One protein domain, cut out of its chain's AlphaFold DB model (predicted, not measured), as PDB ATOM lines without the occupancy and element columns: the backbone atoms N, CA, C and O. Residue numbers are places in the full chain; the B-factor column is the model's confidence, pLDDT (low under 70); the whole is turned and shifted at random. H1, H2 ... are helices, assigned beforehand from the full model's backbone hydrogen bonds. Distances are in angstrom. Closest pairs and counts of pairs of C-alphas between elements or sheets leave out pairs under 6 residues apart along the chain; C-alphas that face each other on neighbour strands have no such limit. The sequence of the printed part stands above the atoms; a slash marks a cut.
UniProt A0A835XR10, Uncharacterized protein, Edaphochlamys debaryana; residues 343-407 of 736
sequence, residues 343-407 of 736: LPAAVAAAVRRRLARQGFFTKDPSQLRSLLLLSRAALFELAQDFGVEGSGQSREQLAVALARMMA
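What this domain is: This is residues 343 to 407 of the 736 residues of an uncharacterized protein of Edaphochlamys debaryana (UniProt A0A835XR10). H1 and H4 make a V, meeting near the start of H1 and the end of H4; H3 covers one side of its opening and the short H2 the other. The links around Thr 362 and Gly 392 lie at the two ends of the longest axis. The printed part has 65 residues, with four named helices in the order H1, H2, H3, H4 and no named strand, and its class is all helix. It is compact, with a radius of gyration of the C-alphas of 10.3 A, and rounded, spanning 30 by 23 by 16 A.

How they stand to each other: H1, residues 343 to 357, touches H4, residues 395 to 406, with residues 343 to 348 alone; the closest C-alphas are those of Pro 344 and Met 406, 4.4 A apart. They run opposite ways at a steep tilt of 49 degrees. H1 only just touches H3, residues 376 to 385, with 3 pairs of C-alphas within 8 A, the closest being Val 351 and Leu 382 at 7.4 A. Their shallow tilt of 34.9 degrees, opposite ways, is only just short of steep. H4 is the hub. It touches H3, with the C-alphas of Arg 376 and Arg 395 closest at 5.0 A, the same way at 35.1 degrees, only just steep. With residues 399 to 403 alone it touches H2, residues 368 to 371, where the C-alphas of Leu 371 and Ala 399 are closest at 5.6 A. In H1, H3 and H4 every O i to N i+4 pair is within hydrogen-bond range; H2 is too short for one.

Where its parts are: H1 begins at C-alpha 343 (-10.987, 11.353, -37.693) and is 21.4 A long. H2 measures 5.1 A, H3 14.2 A and H4 16.9 A, ending at C-alpha 406 (-16.356, 9.963, -31.967).

The domain as a whole: The C-alphas of Thr 362 and Gly 392, 30.3 A apart, are the two farthest apart. The printed part has no cut, and no link is long. The mean pLDDT of the printed part is 96.8, and no printed residue is under 70.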
ATOM      1  N   LEU A 343     -10.078  10.251 -38.021       94.56
ATOM      2  CA  LEU A 343     -10.987  11.353 -37.693       94.56
ATOM      3  C   LEU A 343     -11.656  11.221 -36.302       94.56
ATOM      4  O   LEU A 343     -11.573  12.187 -35.536       94.56
ATOM      5  N   PRO A 344     -12.210  10.062 -35.876       96.25
ATOM      6  CA  PRO A 344     -12.819   9.930 -34.544       96.25
ATOM      7  C   PRO A 344     -11.835  10.196 -33.394       96.25
ATOM      8  O   PRO A 344     -12.180  10.827 -32.389       96.25
ATOM      9  N   ALA A 345     -10.576   9.771 -33.555       96.06
ATOM     10  CA  ALA A 345      -9.519  10.000 -32.575       96.06
ATOM     11  C   ALA A 345      -9.105  11.482 -32.509       96.06
ATOM     12  O   ALA A 345      -8.859  12.008 -31.417       96.06
ATOM     13  N   ALA A 346      -9.080  12.177 -33.652       97.12
ATOM     14  CA  ALA A 346      -8.811  13.613 -33.720       97.12
ATOM     15  C   ALA A 346      -9.903  14.437 -33.010       97.12
ATOM     16  O   ALA A 346      -9.572  15.308 -32.193       97.12
ATOM     17  N   VAL A 347     -11.185  14.110 -33.234       97.56
ATOM     18  CA  VAL A 347     -12.330  14.737 -32.543       97.56
ATOM     19  C   VAL A 347     -12.226  14.522 -31.031       97.56
ATOM     20  O   VAL A 347     -12.239  15.489 -30.263       97.56
ATOM     21  N   ALA A 348     -12.011  13.281 -30.584       97.56
ATOM     22  CA  ALA A 348     -11.874  12.960 -29.161       97.56
ATOM     23  C   ALA A 348     -10.701  13.700 -28.488       97.56
ATOM     24  O   ALA A 348     -10.826  14.165 -27.350       97.56
ATOM     25  N   ALA A 349      -9.574  13.870 -29.186       97.69
ATOM     26  CA  ALA A 349      -8.434  14.641 -28.695       97.69
ATOM     27  C   ALA A 349      -8.722  16.154 -28.614       97.69
ATOM     28  O   ALA A 349      -8.286  16.819 -27.669       97.69
ATOM     29  N   ALA A 350      -9.462  16.724 -29.570       98.06
ATOM     30  CA  ALA A 350      -9.888  18.125 -29.535       98.06
ATOM     31  C   ALA A 350     -10.863  18.402 -28.376       98.06
ATOM     32  O   ALA A 350     -10.610  19.302 -27.568       98.06
ATOM     33  N   VAL A 351     -11.895  17.565 -28.219       98.12
ATOM     34  CA  VAL A 351     -12.853  17.628 -27.101       98.12
ATOM     35  C   VAL A 351     -12.128  17.521 -25.757       98.12
ATOM     36  O   VAL A 351     -12.319  18.371 -24.885       98.12
ATOM     37  N   ARG A 352     -11.233  16.534 -25.589       98.25
ATOM     38  CA  ARG A 352     -10.464  16.345 -24.345       98.25
ATOM     39  C   ARG A 352      -9.607  17.568 -24.003       98.25
ATOM     40  O   ARG A 352      -9.554  17.964 -22.842       98.25
ATOM     41  N   ARG A 353      -8.986  18.215 -24.999       98.31
ATOM     42  CA  ARG A 353      -8.231  19.471 -24.803       98.31
ATOM     43  C   ARG A 353      -9.131  20.634 -24.372       98.31
ATOM     44  O   ARG A 353      -8.719  21.405 -23.507       98.31
ATOM     45  N   ARG A 354     -10.348  20.768 -24.916       98.12
ATOM     46  CA  ARG A 354     -11.313  21.800 -24.484       98.12
ATOM     47  C   ARG A 354     -11.850  21.546 -23.074       98.12
ATOM     48  O   ARG A 354     -11.867  22.480 -22.279       98.12
ATOM     49  N   LEU A 355     -12.190  20.300 -22.737       98.00
ATOM     50  CA  LEU A 355     -12.602  19.907 -21.383       98.00
ATOM     51  C   LEU A 355     -11.496  20.177 -20.351       98.00
ATOM     52  O   LEU A 355     -11.761  20.795 -19.322       98.00
ATOM     53  N   ALA A 356     -10.247  19.809 -20.652       97.62
ATOM     54  CA  ALA A 356      -9.097  20.089 -19.792       97.62
ATOM     55  C   ALA A 356      -8.887  21.598 -19.552       97.62
ATOM     56  O   ALA A 356      -8.671  22.009 -18.415       97.62
ATOM     57  N   ARG A 357      -9.028  22.446 -20.584       97.81
ATOM     58  CA  ARG A 357      -8.955  23.917 -20.437       97.81
ATOM     59  C   ARG A 357     -10.058  24.505 -19.545       97.81
ATOM     60  O   ARG A 357      -9.876  25.602 -19.035       97.81
ATOM     61  N   GLN A 358     -11.171  23.796 -19.353       97.06
ATOM     62  CA  GLN A 358     -12.261  24.180 -18.444       97.06
ATOM     63  C   GLN A 358     -12.197  23.465 -17.078       97.06
ATOM     64  O   GLN A 358     -13.117  23.595 -16.277       97.06
ATOM     65  N   GLY A 359     -11.123  22.716 -16.791       97.25
ATOM     66  CA  GLY A 359     -10.927  22.010 -15.518       97.25
ATOM     67  C   GLY A 359     -11.501  20.586 -15.457       97.25
ATOM     68  O   GLY A 359     -11.386  19.917 -14.431       97.25
ATOM     69  N   PHE A 360     -12.085  20.072 -16.541       97.00
ATOM     70  CA  PHE A 360     -12.771  18.773 -16.583       97.00
ATOM     71  C   PHE A 360     -11.854  17.608 -17.007       97.00
ATOM     72  O   PHE A 360     -12.201  16.808 -17.875       97.00
ATOM     73  N   PHE A 361     -10.672  17.491 -16.393       95.88
ATOM     74  CA  PHE A 361      -9.612  16.548 -16.800       95.88
ATOM     75  C   PHE A 361     -10.000  15.059 -16.759       95.88
ATOM     76  O   PHE A 361      -9.456  14.265 -17.520       95.88
ATOM     77  N   THR A 362     -10.925  14.672 -15.877       95.50
ATOM     78  CA  THR A 362     -11.337  13.272 -15.648       95.50
ATOM     79  C   THR A 362     -12.558  12.842 -16.463       95.50
ATOM     80  O   THR A 362     -13.076  11.744 -16.265       95.50
ATOM     81  N   LYS A 363     -13.073  13.706 -17.345       96.88
ATOM     82  CA  LYS A 363     -14.297  13.441 -18.109       96.88
ATOM     83  C   LYS A 363     -13.980  12.788 -19.450       96.88
ATOM     84  O   LYS A 363     -13.194  13.301 -20.242       96.88
ATOM     85  N   ASP A 364     -14.625  11.653 -19.698       96.62
ATOM     86  CA  ASP A 364     -14.540  10.923 -20.960       96.62
ATOM     87  C   ASP A 364     -15.170  11.764 -22.089       96.62
ATOM     88  O   ASP A 364     -16.357  12.092 -21.984       96.62
ATOM     89  N   PRO A 365     -14.416  12.139 -23.143       96.75
ATOM     90  CA  PRO A 365     -14.930  12.974 -24.225       96.75
ATOM     91  C   PRO A 365     -16.063  12.307 -25.016       96.75
ATOM     92  O   PRO A 365     -16.888  13.026 -25.567       96.75
ATOM     93  N   SER A 366     -16.140  10.970 -25.048       95.94
ATOM     94  CA  SER A 366     -17.168  10.239 -25.805       95.94
ATOM     95  C   SER A 366     -18.573  10.366 -25.200       95.94
ATOM     96  O   SER A 366     -19.577  10.213 -25.896       95.94
ATOM     97  N   GLN A 367     -18.671  10.677 -23.903       96.81
ATOM     98  CA  GLN A 367     -19.948  10.748 -23.204       96.81
ATOM     99  C   GLN A 367     -20.647  12.088 -23.449       96.81
ATOM    100  O   GLN A 367     -20.119  13.154 -23.128       96.81
ATOM    101  N   LEU A 368     -21.911  12.033 -23.887       96.62
ATOM    102  CA  LEU A 368     -22.755  13.218 -24.097       96.62
ATOM    103  C   LEU A 368     -22.820  14.127 -22.853       96.62
ATOM    104  O   LEU A 368     -22.798  15.350 -22.969       96.62
ATOM    105  N   ARG A 369     -22.826  13.540 -21.647       95.94
ATOM    106  CA  ARG A 369     -22.793  14.283 -20.372       95.94
ATOM    107  C   ARG A 369     -21.531  15.133 -20.200       95.94
ATOM    108  O   ARG A 369     -21.616  16.187 -19.582       95.94
ATOM    109  N   SER A 370     -20.388  14.696 -20.732       97.25
ATOM    110  CA  SER A 370     -19.135  15.459 -20.717       97.25
ATOM    111  C   SER A 370     -19.185  16.609 -21.717       97.25
ATOM    112  O   SER A 370     -18.838  17.734 -21.370       97.25
ATOM    113  N   LEU A 371     -19.673  16.357 -22.936       97.75
ATOM    114  CA  LEU A 371     -19.844  17.388 -23.968       97.75
ATOM    115  C   LEU A 371     -20.784  18.510 -23.506       97.75
ATOM    116  O   LEU A 371     -20.476  19.683 -23.694       97.75
ATOM    117  N   LEU A 372     -21.869  18.167 -22.807       97.88
ATOM    118  CA  LEU A 372     -22.808  19.125 -22.211       97.88
ATOM    119  C   LEU A 372     -22.237  19.941 -21.031       97.88
ATOM    120  O   LEU A 372     -22.951  20.781 -20.479       97.88
ATOM    121  N   LEU A 373     -20.966  19.763 -20.652       97.38
ATOM    122  CA  LEU A 373     -20.252  20.707 -19.779       97.38
ATOM    123  C   LEU A 373     -19.711  21.911 -20.570       97.38
ATOM    124  O   LEU A 373     -19.684  23.020 -20.042       97.38
ATOM    125  N   LEU A 374     -19.360  21.725 -21.847       97.81
ATOM    126  CA  LEU A 374     -18.873  22.793 -22.723       97.81
ATOM    127  C   LEU A 374     -20.003  23.778 -23.068       97.81
ATOM    128  O   LEU A 374     -21.165  23.393 -23.234       97.81
ATOM    129  N   SER A 375     -19.685  25.070 -23.183       98.00
ATOM    130  CA  SER A 375     -20.645  26.096 -23.618       98.00
ATOM    131  C   SER A 375     -21.068  25.885 -25.079       98.00
ATOM    132  O   SER A 375     -20.332  25.281 -25.860       98.00
ATOM    133  N   ARG A 376     -22.235  26.417 -25.481       97.88
ATOM    134  CA  ARG A 376     -22.716  26.324 -26.877       97.88
ATOM    135  C   ARG A 376     -21.683  26.860 -27.876       97.88
ATOM    136  O   ARG A 376     -21.447  26.211 -28.883       97.88
ATOM    137  N   ALA A 377     -21.027  27.979 -27.561       97.75
ATOM    138  CA  ALA A 377     -19.960  28.544 -28.390       97.75
ATOM    139  C   ALA A 377     -18.763  27.584 -28.540       97.75
ATOM    140  O   ALA A 377     -18.316  27.343 -29.652       97.75
ATOM    141  N   ALA A 378     -18.299  26.958 -27.452       97.94
ATOM    142  CA  ALA A 378     -17.187  26.005 -27.515       97.94
ATOM    143  C   ALA A 378     -17.542  24.706 -28.266       97.94
ATOM    144  O   ALA A 378     -16.669  24.110 -28.892       97.94
ATOM    145  N   LEU A 379     -18.806  24.266 -28.209       98.12
ATOM    146  CA  LEU A 379     -19.307  23.141 -29.010       98.12
ATOM    147  C   LEU A 379     -19.450  23.512 -30.490       98.12
ATOM    148  O   LEU A 379     -19.148  22.683 -31.339       98.12
ATOM    149  N   PHE A 380     -19.869  24.742 -30.798       97.94
ATOM    150  CA  PHE A 380     -19.965  25.255 -32.163       97.94
ATOM    151  C   PHE A 380     -18.581  25.418 -32.811       97.94
ATOM    152  O   PHE A 380     -18.385  24.927 -33.915       97.94
ATOM    153  N   GLU A 381     -17.605  26.005 -32.106       97.75
ATOM    154  CA  GLU A 381     -16.202  26.076 -32.553       97.75
ATOM    155  C   GLU A 381     -15.648  24.673 -32.861       97.75
ATOM    156  O   GLU A 381     -15.129  24.437 -33.946       97.75
ATOM    157  N   LEU A 382     -15.833  23.710 -31.945       97.94
ATOM    158  CA  LEU A 382     -15.416  22.320 -32.168       97.94
ATOM    159  C   LEU A 382     -16.148  21.660 -33.345       97.94
ATOM    160  O   LEU A 382     -15.537  20.895 -34.076       97.94
ATOM    161  N   ALA A 383     -17.445  21.909 -33.522       97.69
ATOM    162  CA  ALA A 383     -18.208  21.371 -34.646       97.69
ATOM    163  C   ALA A 383     -17.685  21.927 -35.984       97.69
ATOM    164  O   ALA A 383     -17.474  21.167 -36.928       97.69
ATOM    165  N   GLN A 384     -17.394  23.229 -36.029       97.50
ATOM    166  CA  GLN A 384     -16.850  23.918 -37.195       97.50
ATOM    167  C   GLN A 384     -15.431  23.439 -37.553       97.50
ATOM    168  O   GLN A 384     -15.166  23.204 -38.731       97.50
ATOM    169  N   ASP A 385     -14.563  23.202 -36.559       97.88
ATOM    170  CA  ASP A 385     -13.211  22.632 -36.742       97.88
ATOM    171  C   ASP A 385     -13.224  21.263 -37.465       97.88
ATOM    172  O   ASP A 385     -12.233  20.886 -38.090       97.88
ATOM    173  N   PHE A 386     -14.338  20.518 -37.398       97.31
ATOM    174  CA  PHE A 386     -14.532  19.216 -38.054       97.31
ATOM    175  C   PHE A 386     -15.582  19.238 -39.181       97.31
ATOM    176  O   PHE A 386     -16.073  18.187 -39.587       97.31
ATOM    177  N   GLY A 387     -15.923  20.419 -39.712       96.00
ATOM    178  CA  GLY A 387     -16.782  20.555 -40.895       96.00
ATOM    179  C   GLY A 387     -18.279  20.311 -40.662       96.00
ATOM    180  O   GLY A 387     -19.009  20.060 -41.617       96.00
ATOM    181  N   VAL A 388     -18.760  20.382 -39.417       95.94
ATOM    182  CA  VAL A 388     -20.192  20.284 -39.099       95.94
ATOM    183  C   VAL A 388     -20.833  21.673 -39.142       95.94
ATOM    184  O   VAL A 388     -20.527  22.539 -38.320       95.94
ATOM    185  N   GLU A 389     -21.770  21.878 -40.069       94.44
ATOM    186  CA  GLU A 389     -22.551  23.116 -40.185       94.44
ATOM    187  C   GLU A 389     -23.522  23.275 -39.000       94.44
ATOM    188  O   GLU A 389     -24.627  22.734 -38.970       94.44
ATOM    189  N   GLY A 390     -23.076  24.005 -37.974       85.38
ATOM    190  CA  GLY A 390     -23.782  24.150 -36.698       85.38
ATOM    191  C   GLY A 390     -24.738  25.343 -36.580       85.38
ATOM    192  O   GLY A 390     -25.240  25.599 -35.482       85.38
ATOM    193  N   SER A 391     -24.951  26.136 -37.635       88.94
ATOM    194  CA  SER A 391     -25.746  27.371 -37.554       88.94
ATOM    195  C   SER A 391     -27.209  27.055 -37.221       88.94
ATOM    196  O   SER A 391     -27.850  26.219 -37.846       88.94
ATOM    197  N   GLY A 392     -27.733  27.687 -36.168       92.06
ATOM    198  CA  GLY A 392     -29.083  27.414 -35.658       92.06
ATOM    199  C   GLY A 392     -29.208  26.187 -34.741       92.06
ATOM    200  O   GLY A 392     -30.160  26.133 -33.967       92.06
ATOM    201  N   GLN A 393     -28.240  25.262 -34.714       96.69
ATOM    202  CA  GLN A 393     -28.339  24.052 -33.885       96.69
ATOM    203  C   GLN A 393     -28.342  24.352 -32.374       96.69
ATOM    204  O   GLN A 393     -27.661  25.267 -31.883       96.69
ATOM    205  N   SER A 394     -29.101  23.557 -31.613       96.81
ATOM    206  CA  SER A 394     -29.107  23.590 -30.146       96.81
ATOM    207  C   SER A 394     -27.776  23.083 -29.571       96.81
ATOM    208  O   SER A 394     -26.979  22.427 -30.245       96.81
ATOM    209  N   ARG A 395     -27.519  23.369 -28.289       97.81
ATOM    210  CA  ARG A 395     -26.315  22.889 -27.586       97.81
ATOM    211  C   ARG A 395     -26.253  21.356 -27.563       97.81
ATOM    212  O   ARG A 395     -25.186  20.769 -27.708       97.81
ATOM    213  N   GLU A 396     -27.408  20.728 -27.391       97.56
ATOM    214  CA  GLU A 396     -27.616  19.287 -27.335       97.56
ATOM    215  C   GLU A 396     -27.405  18.657 -28.712       97.56
ATOM    216  O   GLU A 396     -26.721  17.643 -28.809       97.56
ATOM    217  N   GLN A 397     -27.911  19.285 -29.780       97.19
ATOM    218  CA  GLN A 397     -27.702  18.836 -31.160       97.19
ATOM    219  C   GLN A 397     -26.212  18.846 -31.541       97.19
ATOM    220  O   GLN A 397     -25.702  17.827 -32.005       97.19
ATOM    221  N   LEU A 398     -25.489  19.932 -31.236       97.94
ATOM    222  CA  LEU A 398     -24.037  20.022 -31.448       97.94
ATOM    223  C   LEU A 398     -23.270  18.952 -30.647       97.94
ATOM    224  O   LEU A 398     -22.351  18.317 -31.163       97.94
ATOM    225  N   ALA A 399     -23.666  18.711 -29.392       97.94
ATOM    226  CA  ALA A 399     -23.074  17.663 -28.565       97.94
ATOM    227  C   ALA A 399     -23.353  16.248 -29.121       97.94
ATOM    228  O   ALA A 399     -22.457  15.407 -29.120       97.94
ATOM    229  N   VAL A 400     -24.554  15.981 -29.645       97.50
ATOM    230  CA  VAL A 400     -24.887  14.704 -30.303       97.50
ATOM    231  C   VAL A 400     -24.113  14.529 -31.613       97.50
ATOM    232  O   VAL A 400     -23.625  13.431 -31.875       97.50
ATOM    233  N   ALA A 401     -23.943  15.586 -32.413       97.31
ATOM    234  CA  ALA A 401     -23.159  15.541 -33.648       97.31
ATOM    235  C   ALA A 401     -21.683  15.192 -33.375       97.31
ATOM    236  O   ALA A 401     -21.151  14.249 -33.963       97.31
ATOM    237  N   LEU A 402     -21.049  15.871 -32.410       97.75
ATOM    238  CA  LEU A 402     -19.683  15.556 -31.970       97.75
ATOM    239  C   LEU A 402     -19.574  14.127 -31.407       97.75
ATOM    240  O   LEU A 402     -18.631  13.412 -31.742       97.75
ATOM    241  N   ALA A 403     -20.543  13.682 -30.597       97.69
ATOM    242  CA  ALA A 403     -20.568  12.319 -30.061       97.69
ATOM    243  C   ALA A 403     -20.654  11.254 -31.167       97.69
ATOM    244  O   ALA A 403     -19.930  10.263 -31.113       97.69
ATOM    245  N   ARG A 404     -21.479  11.478 -32.201       96.94
ATOM    246  CA  ARG A 404     -21.587  10.584 -33.368       96.94
ATOM    247  C   ARG A 404     -20.279  10.486 -34.156       96.94
ATOM    248  O   ARG A 404     -19.937   9.391 -34.579       96.94
ATOM    249  N   MET A 405     -19.523  11.577 -34.303       96.75
ATOM    250  CA  MET A 405     -18.210  11.538 -34.972       96.75
ATOM    251  C   MET A 405     -17.122  10.817 -34.160       96.75
ATOM    252  O   MET A 405     -16.155  10.334 -34.740       96.75
ATOM    253  N   MET A 406     -17.262  10.736 -32.833       97.81
ATOM    254  CA  MET A 406     -16.356   9.963 -31.967       97.81
ATOM    255  C   MET A 406     -16.751   8.489 -31.825       97.81
ATOM    256  O   MET A 406     -15.942   7.694 -31.344       97.81
ATOM    257  N   ALA A 407     -17.980   8.118 -32.193       95.38
ATOM    258  CA  ALA A 407     -18.436   6.739 -32.110       95.38
ATOM    259  C   ALA A 407     -17.663   5.860 -33.112       95.38
ATOM    260  O   ALA A 407     -17.456   6.277 -34.256       95.38
TER     261      ALA A 407